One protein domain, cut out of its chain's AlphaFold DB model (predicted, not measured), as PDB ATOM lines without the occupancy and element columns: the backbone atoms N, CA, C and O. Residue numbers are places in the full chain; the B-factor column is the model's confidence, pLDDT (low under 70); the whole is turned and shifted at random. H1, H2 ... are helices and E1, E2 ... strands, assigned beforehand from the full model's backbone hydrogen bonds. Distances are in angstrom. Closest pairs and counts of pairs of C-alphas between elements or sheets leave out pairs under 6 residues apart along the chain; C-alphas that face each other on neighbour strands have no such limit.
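Overview. This is residues 185 to 270 of the 275 residues of an uncharacterized protein of Lamprigera yunnana (UniProt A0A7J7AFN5). What does the printed part look like? It is a helical hairpin of a long helix H1 and a shorter H2 that crosses it at a slant, with a small strand hairpin, E1 and E2, at the end where H1 ends and H2 begins. From the other end, the long stretch of residues 231 to 243 folds back to the short helix H3. What are the figures? The printed part has 86 residues, with three named helices and two named strands in the order H1, H2, H3, E1, E2; the class is mostly helix, and the sheet, in the order E1 - E2, is antiparallel. It is compact, with a radius of gyration of the C-alphas of 13.5 A, yet elongated in outline, spanning 40 by 25 by 18 A.

Arrangement. How do the first two helices stand? H1, residues 185 to 209, and H2, residues 216 to 230, form a helical hairpin and run opposite ways at a steep tilt of 38 degrees. H1 touches H2 with residues 191 to 199 alone, and their closest C-alphas, those of Ala 195 and Phe 223, are 5.3 A apart. Where is the third helix? H3, residues 244 to 251, only just touches H1, with 3 pairs of C-alphas within 8 A, made by residues 196 to 200 of H1 alone; the closest C-alphas are those of Glu 200 and Leu 248, 7.1 A apart. In H2 and H3 every O i to N i+4 pair is within hydrogen-bond range, in H1 19 of 21. How do the strands pair? E1, residues 256 to 261, and E2, residues 264 to 269, form an antiparallel hairpin, with N 259 and O 266 at 2.9 A and N 266 and O 259 at 2.8 A. Residues 214 to 215 also pair with residues 266 to 267 of E2, antiparallel. What is near the strands? The closest C-alphas of H1 and E2, those of Ile 207 and Pro 269, are 5.7 A apart, and those of H2 and E2, Leu 216 and Thr 265, 5.6 A. H3 and E2 are apart.

Along the chain. Where do the helices run? H1 begins at C-alpha 185, (3.879, 22.519, -5.690), and is 34.5 A long; H2 is 21.5 A long. Where do the strands end? E1 is 15.2 A long and E2 16.4 A, ending at C-alpha 269, (-5.159, 8.195, -36.005).

Size, cuts and confidence. How large is it? The two C-alphas farthest apart, those of Gly 233 and Tyr 270, are 40.5 A apart. Is anything cut, long or uncertain? The printed part has no cut, and the link from H2 to H3, 13 residues, is long. The mean pLDDT of the printed part is 93.3, and residue 236 alone is under 70.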
ATOM      1  N   TRP A 185       4.785  22.154  -4.605       87.12
ATOM      2  CA  TRP A 185       3.879  22.519  -5.690       87.12
ATOM      3  C   TRP A 185       4.608  22.703  -7.028       87.12
ATOM      4  O   TRP A 185       4.120  22.241  -8.060       87.12
ATOM      5  N   HIS A 186       5.777  23.350  -7.023       87.56
ATOM      6  CA  HIS A 186       6.584  23.549  -8.227       87.56
ATOM      7  C   HIS A 186       7.122  22.218  -8.745       87.56
ATOM      8  O   HIS A 186       6.988  21.951  -9.935       87.56
ATOM      9  N   TYR A 187       7.642  21.364  -7.859       88.31
ATOM     10  CA  TYR A 187       8.086  20.020  -8.235       88.31
ATOM     11  C   TYR A 187       6.943  19.194  -8.829       88.31
ATOM     12  O   TYR A 187       7.068  18.659  -9.926       88.31
ATOM     13  N   THR A 188       5.784  19.175  -8.167       89.44
ATOM     14  CA  THR A 188       4.592  18.460  -8.648       89.44
ATOM     15  C   THR A 188       4.141  18.957 -10.019       89.44
ATOM     16  O   THR A 188       3.767  18.164 -10.884       89.44
ATOM     17  N   ARG A 189       4.150  20.277 -10.232       90.12
ATOM     18  CA  ARG A 189       3.794  20.886 -11.516       90.12
ATOM     19  C   ARG A 189       4.782  20.486 -12.611       90.12
ATOM     20  O   ARG A 189       4.333  20.143 -13.702       90.12
ATOM     21  N   ASP A 190       6.078  20.552 -12.322       91.50
ATOM     22  CA  ASP A 190       7.142  20.282 -13.288       91.50
ATOM     23  C   ASP A 190       7.132  18.789 -13.695       91.50
ATOM     24  O   ASP A 190       6.993  18.496 -14.879       91.50
ATOM     25  N   ILE A 191       7.073  17.855 -12.736       92.50
ATOM     26  CA  ILE A 191       6.966  16.402 -13.002       92.50
ATOM     27  C   ILE A 191       5.708  16.066 -13.817       92.50
ATOM     28  O   ILE A 191       5.725  15.247 -14.735       92.50
ATOM     29  N   ARG A 192       4.574  16.709 -13.513       92.81
ATOM     30  CA  ARG A 192       3.344  16.516 -14.295       92.81
ATOM     31  C   ARG A 192       3.482  17.035 -15.720       92.81
ATOM     32  O   ARG A 192       2.909  16.433 -16.626       92.81
ATOM     33  N   ALA A 193       4.174  18.157 -15.920       93.81
ATOM     34  CA  ALA A 193       4.439  18.677 -17.256       93.81
ATOM     35  C   ALA A 193       5.289  17.683 -18.060       93.81
ATOM     36  O   ALA A 193       4.899  17.339 -19.171       93.81
ATOM     37  N   GLU A 194       6.343  17.139 -17.453       95.81
ATOM     38  CA  GLU A 194       7.203  16.115 -18.059       95.81
ATOM     39  C   GLU A 194       6.429  14.836 -18.411       95.81
ATOM     40  O   GLU A 194       6.540  14.330 -19.526       95.81
ATOM     41  N   ALA A 195       5.556  14.360 -17.518       95.88
ATOM     42  CA  ALA A 195       4.700  13.209 -17.797       95.88
ATOM     43  C   ALA A 195       3.751  13.451 -18.978       95.88
ATOM     44  O   ALA A 195       3.510  12.550 -19.784       95.88
ATOM     45  N   TYR A 196       3.199  14.661 -19.100       97.00
ATOM     46  CA  TYR A 196       2.397  15.011 -20.268       97.00
ATOM     47  C   TYR A 196       3.230  15.028 -21.537       97.00
ATOM     48  O   TYR A 196       2.784  14.485 -22.545       97.00
ATOM     49  N   ASP A 197       4.416  15.622 -21.489       97.62
ATOM     50  CA  ASP A 197       5.301  15.705 -22.643       97.62
ATOM     51  C   ASP A 197       5.727  14.306 -23.108       97.62
ATOM     52  O   ASP A 197       5.702  14.039 -24.308       97.62
ATOM     53  N   LEU A 198       5.986  13.378 -22.181       98.06
ATOM     54  CA  LEU A 198       6.237  11.966 -22.482       98.06
ATOM     55  C   LEU A 198       5.067  11.329 -23.251       98.06
ATOM     56  O   LEU A 198       5.269  10.701 -24.294       98.06
ATOM     57  N   VAL A 199       3.831  11.507 -22.770       98.31
ATOM     58  CA  VAL A 199       2.644  10.970 -23.456       98.31
ATOM     59  C   VAL A 199       2.427  11.632 -24.810       98.31
ATOM     60  O   VAL A 199       2.130  10.946 -25.788       98.31
ATOM     61  N   GLU A 200       2.588  12.948 -24.897       98.25
ATOM     62  CA  GLU A 200       2.454  13.689 -26.150       98.25
ATOM     63  C   GLU A 200       3.490  13.229 -27.187       98.25
ATOM     64  O   GLU A 200       3.134  13.017 -28.348       98.25
ATOM     65  N   GLN A 201       4.742  13.007 -26.779       98.50
ATOM     66  CA  GLN A 201       5.790  12.472 -27.650       98.50
ATOM     67  C   GLN A 201       5.437  11.073 -28.157       98.50
ATOM     68  O   GLN A 201       5.478  10.837 -29.366       98.50
ATOM     69  N   PHE A 202       5.001  10.176 -27.266       98.62
ATOM     70  CA  PHE A 202       4.577   8.830 -27.648       98.62
ATOM     71  C   PHE A 202       3.418   8.850 -28.652       98.62
ATOM     72  O   PHE A 202       3.456   8.140 -29.658       98.62
ATOM     73  N   VAL A 203       2.391   9.671 -28.405       98.38
ATOM     74  CA  VAL A 203       1.234   9.817 -29.304       98.38
ATOM     75  C   VAL A 203       1.673  10.361 -30.660       98.38
ATOM     76  O   VAL A 203       1.243   9.847 -31.692       98.38
ATOM     77  N   SER A 204       2.554  11.361 -30.677       98.25
ATOM     78  CA  SER A 204       3.083  11.908 -31.925       98.25
ATOM     79  C   SER A 204       3.840  10.850 -32.732       98.25
ATOM     80  O   SER A 204       3.654  10.761 -33.941       98.25
ATOM     81  N   GLN A 205       4.681  10.044 -32.084       98.31
ATOM     82  CA  GLN A 205       5.512   9.050 -32.765       98.31
ATOM     83  C   GLN A 205       4.706   7.834 -33.229       98.31
ATOM     84  O   GLN A 205       4.791   7.456 -34.393       98.31
ATOM     85  N   ASN A 206       3.902   7.235 -32.355       98.31
ATOM     86  CA  ASN A 206       3.294   5.933 -32.636       98.31
ATOM     87  C   ASN A 206       1.883   6.069 -33.228       98.31
ATOM     88  O   ASN A 206       1.530   5.370 -34.171       98.31
ATOM     89  N   ILE A 207       1.069   7.007 -32.732       97.62
ATOM     90  CA  ILE A 207      -0.311   7.168 -33.221       97.62
ATOM     91  C   ILE A 207      -0.340   8.045 -34.466       97.62
ATOM     92  O   ILE A 207      -0.939   7.675 -35.467       97.62
ATOM     93  N   VAL A 208       0.290   9.219 -34.424       96.62
ATOM     94  CA  VAL A 208       0.215  10.158 -35.550       96.62
ATOM     95  C   VAL A 208       1.118   9.712 -36.699       96.62
ATOM     96  O   VAL A 208       0.639   9.637 -37.825       96.62
ATOM     97  N   ASN A 209       2.393   9.401 -36.435       96.19
ATOM     98  CA  ASN A 209       3.342   9.108 -37.515       96.19
ATOM     99  C   ASN A 209       3.298   7.646 -37.991       96.19
ATOM    100  O   ASN A 209       3.409   7.406 -39.187       96.19
ATOM    101  N   GLN A 210       3.149   6.674 -37.084       97.38
ATOM    102  CA  GLN A 210       3.116   5.244 -37.441       97.38
ATOM    103  C   GLN A 210       1.695   4.688 -37.646       97.38
ATOM    104  O   GLN A 210       1.527   3.495 -37.878       97.38
ATOM    105  N   GLU A 211       0.668   5.535 -37.549       96.50
ATOM    106  CA  GLU A 211      -0.748   5.169 -37.679       96.50
ATOM    107  C   GLU A 211      -1.241   4.038 -36.745       96.50
ATOM    108  O   GLU A 211      -2.236   3.362 -37.029       96.50
ATOM    109  N   GLN A 212      -0.591   3.825 -35.601       97.12
ATOM    110  CA  GLN A 212      -0.985   2.783 -34.653       97.12
ATOM    111  C   GLN A 212      -2.118   3.247 -33.728       97.12
ATOM    112  O   GLN A 212      -2.381   4.437 -33.556       97.12
ATOM    113  N   SER A 213      -2.822   2.293 -33.120       96.94
ATOM    114  CA  SER A 213      -3.918   2.565 -32.183       96.94
ATOM    115  C   SER A 213      -3.604   1.993 -30.808       96.94
ATOM    116  O   SER A 213      -3.161   0.854 -30.698       96.94
ATOM    117  N   TYR A 214      -3.883   2.768 -29.762       98.19
ATOM    118  CA  TYR A 214      -3.606   2.391 -28.378       98.19
ATOM    119  C   TYR A 214      -4.797   2.697 -27.484       98.19
ATOM    120  O   TYR A 214      -5.516   3.677 -27.682       98.19
ATOM    121  N   PHE A 215      -5.005   1.882 -26.455       97.94
ATOM    122  CA  PHE A 215      -6.006   2.191 -25.442       97.94
ATOM    123  C   PHE A 215      -5.576   3.404 -24.615       97.94
ATOM    124  O   PHE A 215      -4.425   3.513 -24.200       97.94
ATOM    125  N   LEU A 216      -6.524   4.290 -24.301       97.19
ATOM    126  CA  LEU A 216      -6.282   5.434 -23.417       97.19
ATOM    127  C   LEU A 216      -5.772   4.981 -22.041       97.19
ATOM    128  O   LEU A 216      -4.996   5.694 -21.415       97.19
ATOM    129  N   LYS A 217      -6.164   3.777 -21.598       96.69
ATOM    130  CA  LYS A 217      -5.641   3.145 -20.383       96.69
ATOM    131  C   LYS A 217      -4.114   3.027 -20.415       96.69
ATOM    132  O   LYS A 217      -3.479   3.472 -19.477       96.69
ATOM    133  N   PHE A 218      -3.532   2.548 -21.516       97.81
ATOM    134  CA  PHE A 218      -2.077   2.441 -21.656       97.81
ATOM    135  C   PHE A 218      -1.383   3.810 -21.535       97.81
ATOM    136  O   PHE A 218      -0.373   3.938 -20.853       97.81
ATOM    137  N   LEU A 219      -1.956   4.857 -22.140       97.94
ATOM    138  CA  LEU A 219      -1.413   6.218 -22.034       97.94
ATOM    139  C   LEU A 219      -1.531   6.780 -20.608       97.94
ATOM    140  O   LEU A 219      -0.619   7.457 -20.137       97.94
ATOM    141  N   ASN A 220      -2.636   6.486 -19.917       97.06
ATOM    142  CA  ASN A 220      -2.811   6.824 -18.505       97.06
ATOM    143  C   ASN A 220      -1.787   6.095 -17.630       97.06
ATOM    144  O   ASN A 220      -1.195   6.726 -16.761       97.06
ATOM    145  N   ASP A 221      -1.558   4.806 -17.872       96.94
ATOM    146  CA  ASP A 221      -0.593   4.004 -17.121       96.94
ATOM    147  C   ASP A 221       0.827   4.546 -17.333       96.94
ATOM    148  O   ASP A 221       1.570   4.722 -16.373       96.94
ATOM    149  N   MET A 222       1.188   4.924 -18.564       97.44
ATOM    150  CA  MET A 222       2.474   5.563 -18.859       97.44
ATOM    151  C   MET A 222       2.644   6.903 -18.126       97.44
ATOM    152  O   MET A 222       3.711   7.171 -17.574       97.44
ATOM    153  N   PHE A 223       1.591   7.724 -18.075       96.75
ATOM    154  CA  PHE A 223       1.583   8.965 -17.299       96.75
ATOM    155  C   PHE A 223       1.772   8.686 -15.802       96.75
ATOM    156  O   PHE A 223       2.671   9.251 -15.186       96.75
ATOM    157  N   ILE A 224       0.960   7.791 -15.227       95.12
ATOM    158  CA  ILE A 224       1.003   7.414 -13.805       95.12
ATOM    159  C   ILE A 224       2.384   6.871 -13.435       95.12
ATOM    160  O   ILE A 224       2.963   7.326 -12.455       95.12
ATOM    161  N   ASN A 225       2.938   5.964 -14.238       95.50
ATOM    162  CA  ASN A 225       4.255   5.378 -13.999       95.50
ATOM    163  C   ASN A 225       5.351   6.449 -13.966       95.50
ATOM    164  O   ASN A 225       6.205   6.425 -13.084       95.50
ATOM    165  N   HIS A 226       5.310   7.425 -14.882       95.12
ATOM    166  CA  HIS A 226       6.256   8.539 -14.850       95.12
ATOM    167  C   HIS A 226       6.112   9.366 -13.568       95.12
ATOM    168  O   HIS A 226       7.114   9.735 -12.960       95.12
ATOM    169  N   LEU A 227       4.880   9.630 -13.131       93.56
ATOM    170  CA  LEU A 227       4.650  10.358 -11.890       93.56
ATOM    171  C   LEU A 227       5.171   9.598 -10.656       93.56
ATOM    172  O   LEU A 227       5.824  10.199  -9.808       93.56
ATOM    173  N   GLU A 228       4.901   8.295 -10.555       92.19
ATOM    174  CA  GLU A 228       5.325   7.460  -9.422       92.19
ATOM    175  C   GLU A 228       6.848   7.339  -9.323       92.19
ATOM    176  O   GLU A 228       7.393   7.383  -8.220       92.19
ATOM    177  N   ASN A 229       7.535   7.257 -10.464       92.88
ATOM    178  CA  ASN A 229       8.991   7.135 -10.511       92.88
ATOM    179  C   ASN A 229       9.724   8.434 -10.145       92.88
ATOM    180  O   ASN A 229      10.887   8.373  -9.770       92.88
ATOM    181  N   ASN A 230       9.063   9.594 -10.242       91.94
ATOM    182  CA  ASN A 230       9.703  10.903 -10.063       91.94
ATOM    183  C   ASN A 230       9.209  11.682  -8.830       91.94
ATOM    184  O   ASN A 230       9.680  12.787  -8.579       91.94
ATOM    185  N   LYS A 231       8.294  11.136  -8.018       86.38
ATOM    186  CA  LYS A 231       7.645  11.840  -6.886       86.38
ATOM    187  C   LYS A 231       8.543  12.163  -5.673       86.38
ATOM    188  O   LYS A 231       8.008  12.500  -4.617       86.38
ATOM    189  N   HIS A 232       9.864  11.998  -5.771       77.62
ATOM    190  CA  HIS A 232      10.802  11.992  -4.640       77.62
ATOM    191  C   HIS A 232      10.531  13.115  -3.619       77.62
ATOM    192  O   HIS A 232      10.700  14.293  -3.914       77.62
ATOM    193  N   GLY A 233      10.117  12.725  -2.407       74.31
ATOM    194  CA  GLY A 233       9.942  13.624  -1.261       74.31
ATOM    195  C   GLY A 233       8.615  14.391  -1.187       74.31
ATOM    196  O   GLY A 233       8.365  15.031  -0.170       74.31
ATOM    197  N   VAL A 234       7.735  14.308  -2.193       78.75
ATOM    198  CA  VAL A 234       6.462  15.050  -2.185       78.75
ATOM    199  C   VAL A 234       5.376  14.264  -1.444       78.75
ATOM    200  O   VAL A 234       4.873  13.251  -1.930       78.75
ATOM    201  N   SER A 235       4.979  14.755  -0.270       70.12
ATOM    202  CA  SER A 235       4.033  14.084   0.640       70.12
ATOM    203  C   SER A 235       2.575  14.066   0.148       70.12
ATOM    204  O   SER A 235       1.854  13.101   0.388       70.12
ATOM    205  N   ASN A 236       2.143  15.096  -0.590       69.06
ATOM    206  CA  ASN A 236       0.755  15.283  -1.042       69.06
ATOM    207  C   ASN A 236       0.612  15.149  -2.562       69.06
ATOM    208  O   ASN A 236       0.108  16.037  -3.256       69.06
ATOM    209  N   TYR A 237       1.089  14.031  -3.096       72.75
ATOM    210  CA  TYR A 237       1.141  13.802  -4.530       72.75
ATOM    211  C   TYR A 237      -0.103  13.057  -5.043       72.75
ATOM    212  O   TYR A 237      -0.466  11.999  -4.539       72.75
ATOM    213  N   THR A 238      -0.770  13.587  -6.075       79.75
ATOM    214  CA  THR A 238      -1.867  12.884  -6.762       79.75
ATOM    215  C   THR A 238      -1.399  12.330  -8.100       79.75
ATOM    216  O   THR A 238      -0.967  13.075  -8.979       79.75
ATOM    217  N   SER A 239      -1.575  11.029  -8.294       82.69
ATOM    218  CA  SER A 239      -1.157  10.340  -9.521       82.69
ATOM    219  C   SER A 239      -2.250  10.293 -10.584       82.69
ATOM    220  O   SER A 239      -2.068   9.700 -11.638       82.69
ATOM    221  N   LYS A 240      -3.410  10.922 -10.354       86.00
ATOM    222  CA  LYS A 240      -4.519  10.816 -11.308       86.00
ATOM    223  C   LYS A 240      -4.223  11.622 -12.588       86.00
ATOM    224  O   LYS A 240      -3.894  12.812 -12.477       86.00
ATOM    225  N   PRO A 241      -4.421  11.035 -13.785       85.56
ATOM    226  CA  PRO A 241      -4.223  11.684 -15.084       85.56
ATOM    227  C   PRO A 241      -5.408  12.595 -15.440       85.56
ATOM    228  O   PRO A 241      -6.058  12.447 -16.478       85.56
ATOM    229  N   TYR A 242      -5.741  13.528 -14.545       82.12
ATOM    230  CA  TYR A 242      -6.820  14.483 -14.774       82.12
ATOM    231  C   TYR A 242      -6.547  15.257 -16.057       82.12
ATOM    232  O   TYR A 242      -5.518  15.911 -16.162       82.12
ATOM    233  N   HIS A 243      -7.492  15.247 -16.990       90.75
ATOM    234  CA  HIS A 243      -7.423  16.007 -18.238       90.75
ATOM    235  C   HIS A 243      -6.480  15.471 -19.321       90.75
ATOM    236  O   HIS A 243      -6.289  16.162 -20.325       90.75
ATOM    237  N   LEU A 244      -5.909  14.262 -19.190       94.38
ATOM    238  CA  LEU A 244      -5.060  13.710 -20.258       94.38
ATOM    239  C   LEU A 244      -5.836  13.600 -21.578       94.38
ATOM    240  O   LEU A 244      -5.350  14.019 -22.626       94.38
ATOM    241  N   LYS A 245      -7.082  13.126 -21.512       95.38
ATOM    242  CA  LYS A 245      -7.987  13.018 -22.662       95.38
ATOM    243  C   LYS A 245      -8.192  14.367 -23.365       95.38
ATOM    244  O   LYS A 245      -7.964  14.485 -24.569       95.38
ATOM    245  N   GLU A 246      -8.620  15.380 -22.619       96.81
ATOM    246  CA  GLU A 246      -8.890  16.730 -23.120       96.81
ATOM    247  C   GLU A 246      -7.618  17.379 -23.674       96.81
ATOM    248  O   GLU A 246      -7.650  18.038 -24.715       96.81
ATOM    249  N   ARG A 247      -6.482  17.161 -23.005       96.38
ATOM    250  CA  ARG A 247      -5.183  17.684 -23.424       96.38
ATOM    251  C   ARG A 247      -4.720  17.070 -24.740       96.38
ATOM    252  O   ARG A 247      -4.318  17.821 -25.626       96.38
ATOM    253  N   LEU A 248      -4.840  15.753 -24.905       97.44
ATOM    254  CA  LEU A 248      -4.504  15.073 -26.159       97.44
ATOM    255  C   LEU A 248      -5.363  15.584 -27.321       97.44
ATOM    256  O   LEU A 248      -4.826  15.934 -28.369       97.44
ATOM    257  N   LEU A 249      -6.678  15.718 -27.121       96.75
ATOM    258  CA  LEU A 249      -7.583  16.274 -28.134       96.75
ATOM    259  C   LEU A 249      -7.237  17.724 -28.510       96.75
ATOM    260  O   LEU A 249      -7.312  18.092 -29.682       96.75
ATOM    261  N   LYS A 250      -6.832  18.542 -27.532       97.50
ATOM    262  CA  LYS A 250      -6.412  19.932 -27.760       97.50
ATOM    263  C   LYS A 250      -5.067  20.025 -28.487       97.50
ATOM    264  O   LYS A 250      -4.906  20.897 -29.337       97.50
ATOM    265  N   LYS A 251      -4.101  19.168 -28.139       97.50
ATOM    266  CA  LYS A 251      -2.743  19.173 -28.708       97.50
ATOM    267  C   LYS A 251      -2.699  18.587 -30.120       97.50
ATOM    268  O   LYS A 251      -1.946  19.078 -30.957       97.50
ATOM    269  N   PHE A 252      -3.527  17.580 -30.393       96.94
ATOM    270  CA  PHE A 252      -3.573  16.852 -31.663       96.94
ATOM    271  C   PHE A 252      -4.922  17.034 -32.387       96.94
ATOM    272  O   PHE A 252      -5.593  16.045 -32.711       96.94
ATOM    273  N   PRO A 253      -5.345  18.282 -32.673       95.88
ATOM    274  CA  PRO A 253      -6.646  18.537 -33.273       95.88
ATOM    275  C   PRO A 253      -6.707  17.909 -34.666       95.88
ATOM    276  O   PRO A 253      -5.834  18.152 -35.497       95.88
ATOM    277  N   LYS A 254      -7.739  17.095 -34.923       95.19
ATOM    278  CA  LYS A 254      -7.941  16.371 -36.196       95.19
ATOM    279  C   LYS A 254      -6.776  15.454 -36.609       95.19
ATOM    280  O   LYS A 254      -6.716  15.051 -37.763       95.19
ATOM    281  N   LYS A 255      -5.851  15.133 -35.699       96.62
ATOM    282  CA  LYS A 255      -4.760  14.169 -35.937       96.62
ATOM    283  C   LYS A 255      -5.031  12.829 -35.266       96.62
ATOM    284  O   LYS A 255      -4.621  11.791 -35.768       96.62
ATOM    285  N   ILE A 256      -5.765  12.857 -34.160       97.62
ATOM    286  CA  ILE A 256      -6.222  11.667 -33.448       97.62
ATOM    287  C   ILE A 256      -7.744  11.675 -33.329       97.62
ATOM    288  O   ILE A 256      -8.387  12.724 -33.392       97.62
ATOM    289  N   ASN A 257      -8.317  10.495 -33.132       96.69
ATOM    290  CA  ASN A 257      -9.708  10.300 -32.765       96.69
ATOM    291  C   ASN A 257      -9.791   9.371 -31.552       96.69
ATOM    292  O   ASN A 257      -8.998   8.438 -31.424       96.69
ATOM    293  N   LEU A 258     -10.760   9.619 -30.677       96.50
ATOM    294  CA  LEU A 258     -11.032   8.780 -29.517       96.50
ATOM    295  C   LEU A 258     -12.376   8.094 -29.730       96.50
ATOM    296  O   LEU A 258     -13.400   8.765 -29.829       96.50
ATOM    297  N   ILE A 259     -12.368   6.766 -29.798       95.94
ATOM    298  CA  ILE A 259     -13.575   5.955 -29.988       95.94
ATOM    299  C   ILE A 259     -13.771   5.002 -28.814       95.94
ATOM    300  O   ILE A 259     -12.803   4.560 -28.197       95.94
ATOM    301  N   SER A 260     -15.020   4.667 -28.512       96.12
ATOM    302  CA  SER A 260     -15.339   3.609 -27.553       96.12
ATOM    303  C   SER A 260     -15.308   2.252 -28.260       96.12
ATOM    304  O   SER A 260     -15.988   2.069 -29.265       96.12
ATOM    305  N   PHE A 261     -14.536   1.304 -27.735       92.50
ATOM    306  CA  PHE A 261     -14.433  -0.071 -28.219       92.50
ATOM    307  C   PHE A 261     -14.448  -1.021 -27.017       92.50
ATOM    308  O   PHE A 261     -13.598  -0.911 -26.135       92.50
ATOM    309  N   ASN A 262     -15.434  -1.921 -26.952       93.56
ATOM    310  CA  ASN A 262     -15.625  -2.875 -25.848       93.56
ATOM    311  C   ASN A 262     -15.604  -2.219 -24.453       93.56
ATOM    312  O   ASN A 262     -14.930  -2.684 -23.537       93.56
ATOM    313  N   GLY A 263     -16.286  -1.078 -24.309       94.62
ATOM    314  CA  GLY A 263     -16.329  -0.318 -23.054       94.62
ATOM    315  C   GLY A 263     -15.035   0.428 -22.701       94.62
ATOM    316  O   GLY A 263     -14.994   1.132 -21.696       94.62
ATOM    317  N   GLN A 264     -13.989   0.331 -23.523       96.31
ATOM    318  CA  GLN A 264     -12.725   1.041 -23.340       96.31
ATOM    319  C   GLN A 264     -12.574   2.165 -24.367       96.31
ATOM    320  O   GLN A 264     -13.124   2.111 -25.463       96.31
ATOM    321  N   THR A 265     -11.819   3.211 -24.025       97.31
ATOM    322  CA  THR A 265     -11.504   4.288 -24.974       97.31
ATOM    323  C   THR A 265     -10.236   3.938 -25.747       97.31
ATOM    324  O   THR A 265      -9.172   3.780 -25.147       97.31
ATOM    325  N   LEU A 266     -10.341   3.847 -27.069       97.44
ATOM    326  CA  LEU A 266      -9.234   3.652 -27.997       97.44
ATOM    327  C   LEU A 266      -8.847   4.996 -28.627       97.44
ATOM    328  O   LEU A 266      -9.701   5.707 -29.159       97.44
ATOM    329  N   VAL A 267      -7.561   5.329 -28.581       97.62
ATOM    330  CA  VAL A 267      -6.955   6.473 -29.262       97.62
ATOM    331  C   VAL A 267      -6.363   5.971 -30.574       97.62
ATOM    332  O   VAL A 267      -5.501   5.093 -30.573       97.62
ATOM    333  N   LYS A 268      -6.841   6.508 -31.694       97.00
ATOM    334  CA  LYS A 268      -6.423   6.095 -33.037       97.00
ATOM    335  C   LYS A 268      -6.104   7.301 -33.925       97.00
ATOM    336  O   LYS A 268      -6.541   8.409 -33.600       97.00
ATOM    337  N   PRO A 269      -5.409   7.118 -35.055       97.19
ATOM    338  CA  PRO A 269      -5.159   8.195 -36.005       97.19
ATOM    339  C   PRO A 269      -6.476   8.685 -36.620       97.19
ATOM    340  O   PRO A 269      -7.418   7.911 -36.835       97.19
ATOM    341  N   TYR A 270      -6.566   9.981 -36.906       94.75
ATOM    342  CA  TYR A 270      -7.712  10.550 -37.609       94.75
ATOM    343  C   TYR A 270      -7.530  10.373 -39.119       94.75
ATOM    344  O   TYR A 270      -6.688  11.032 -39.717       94.75
TER     345      TYR A 270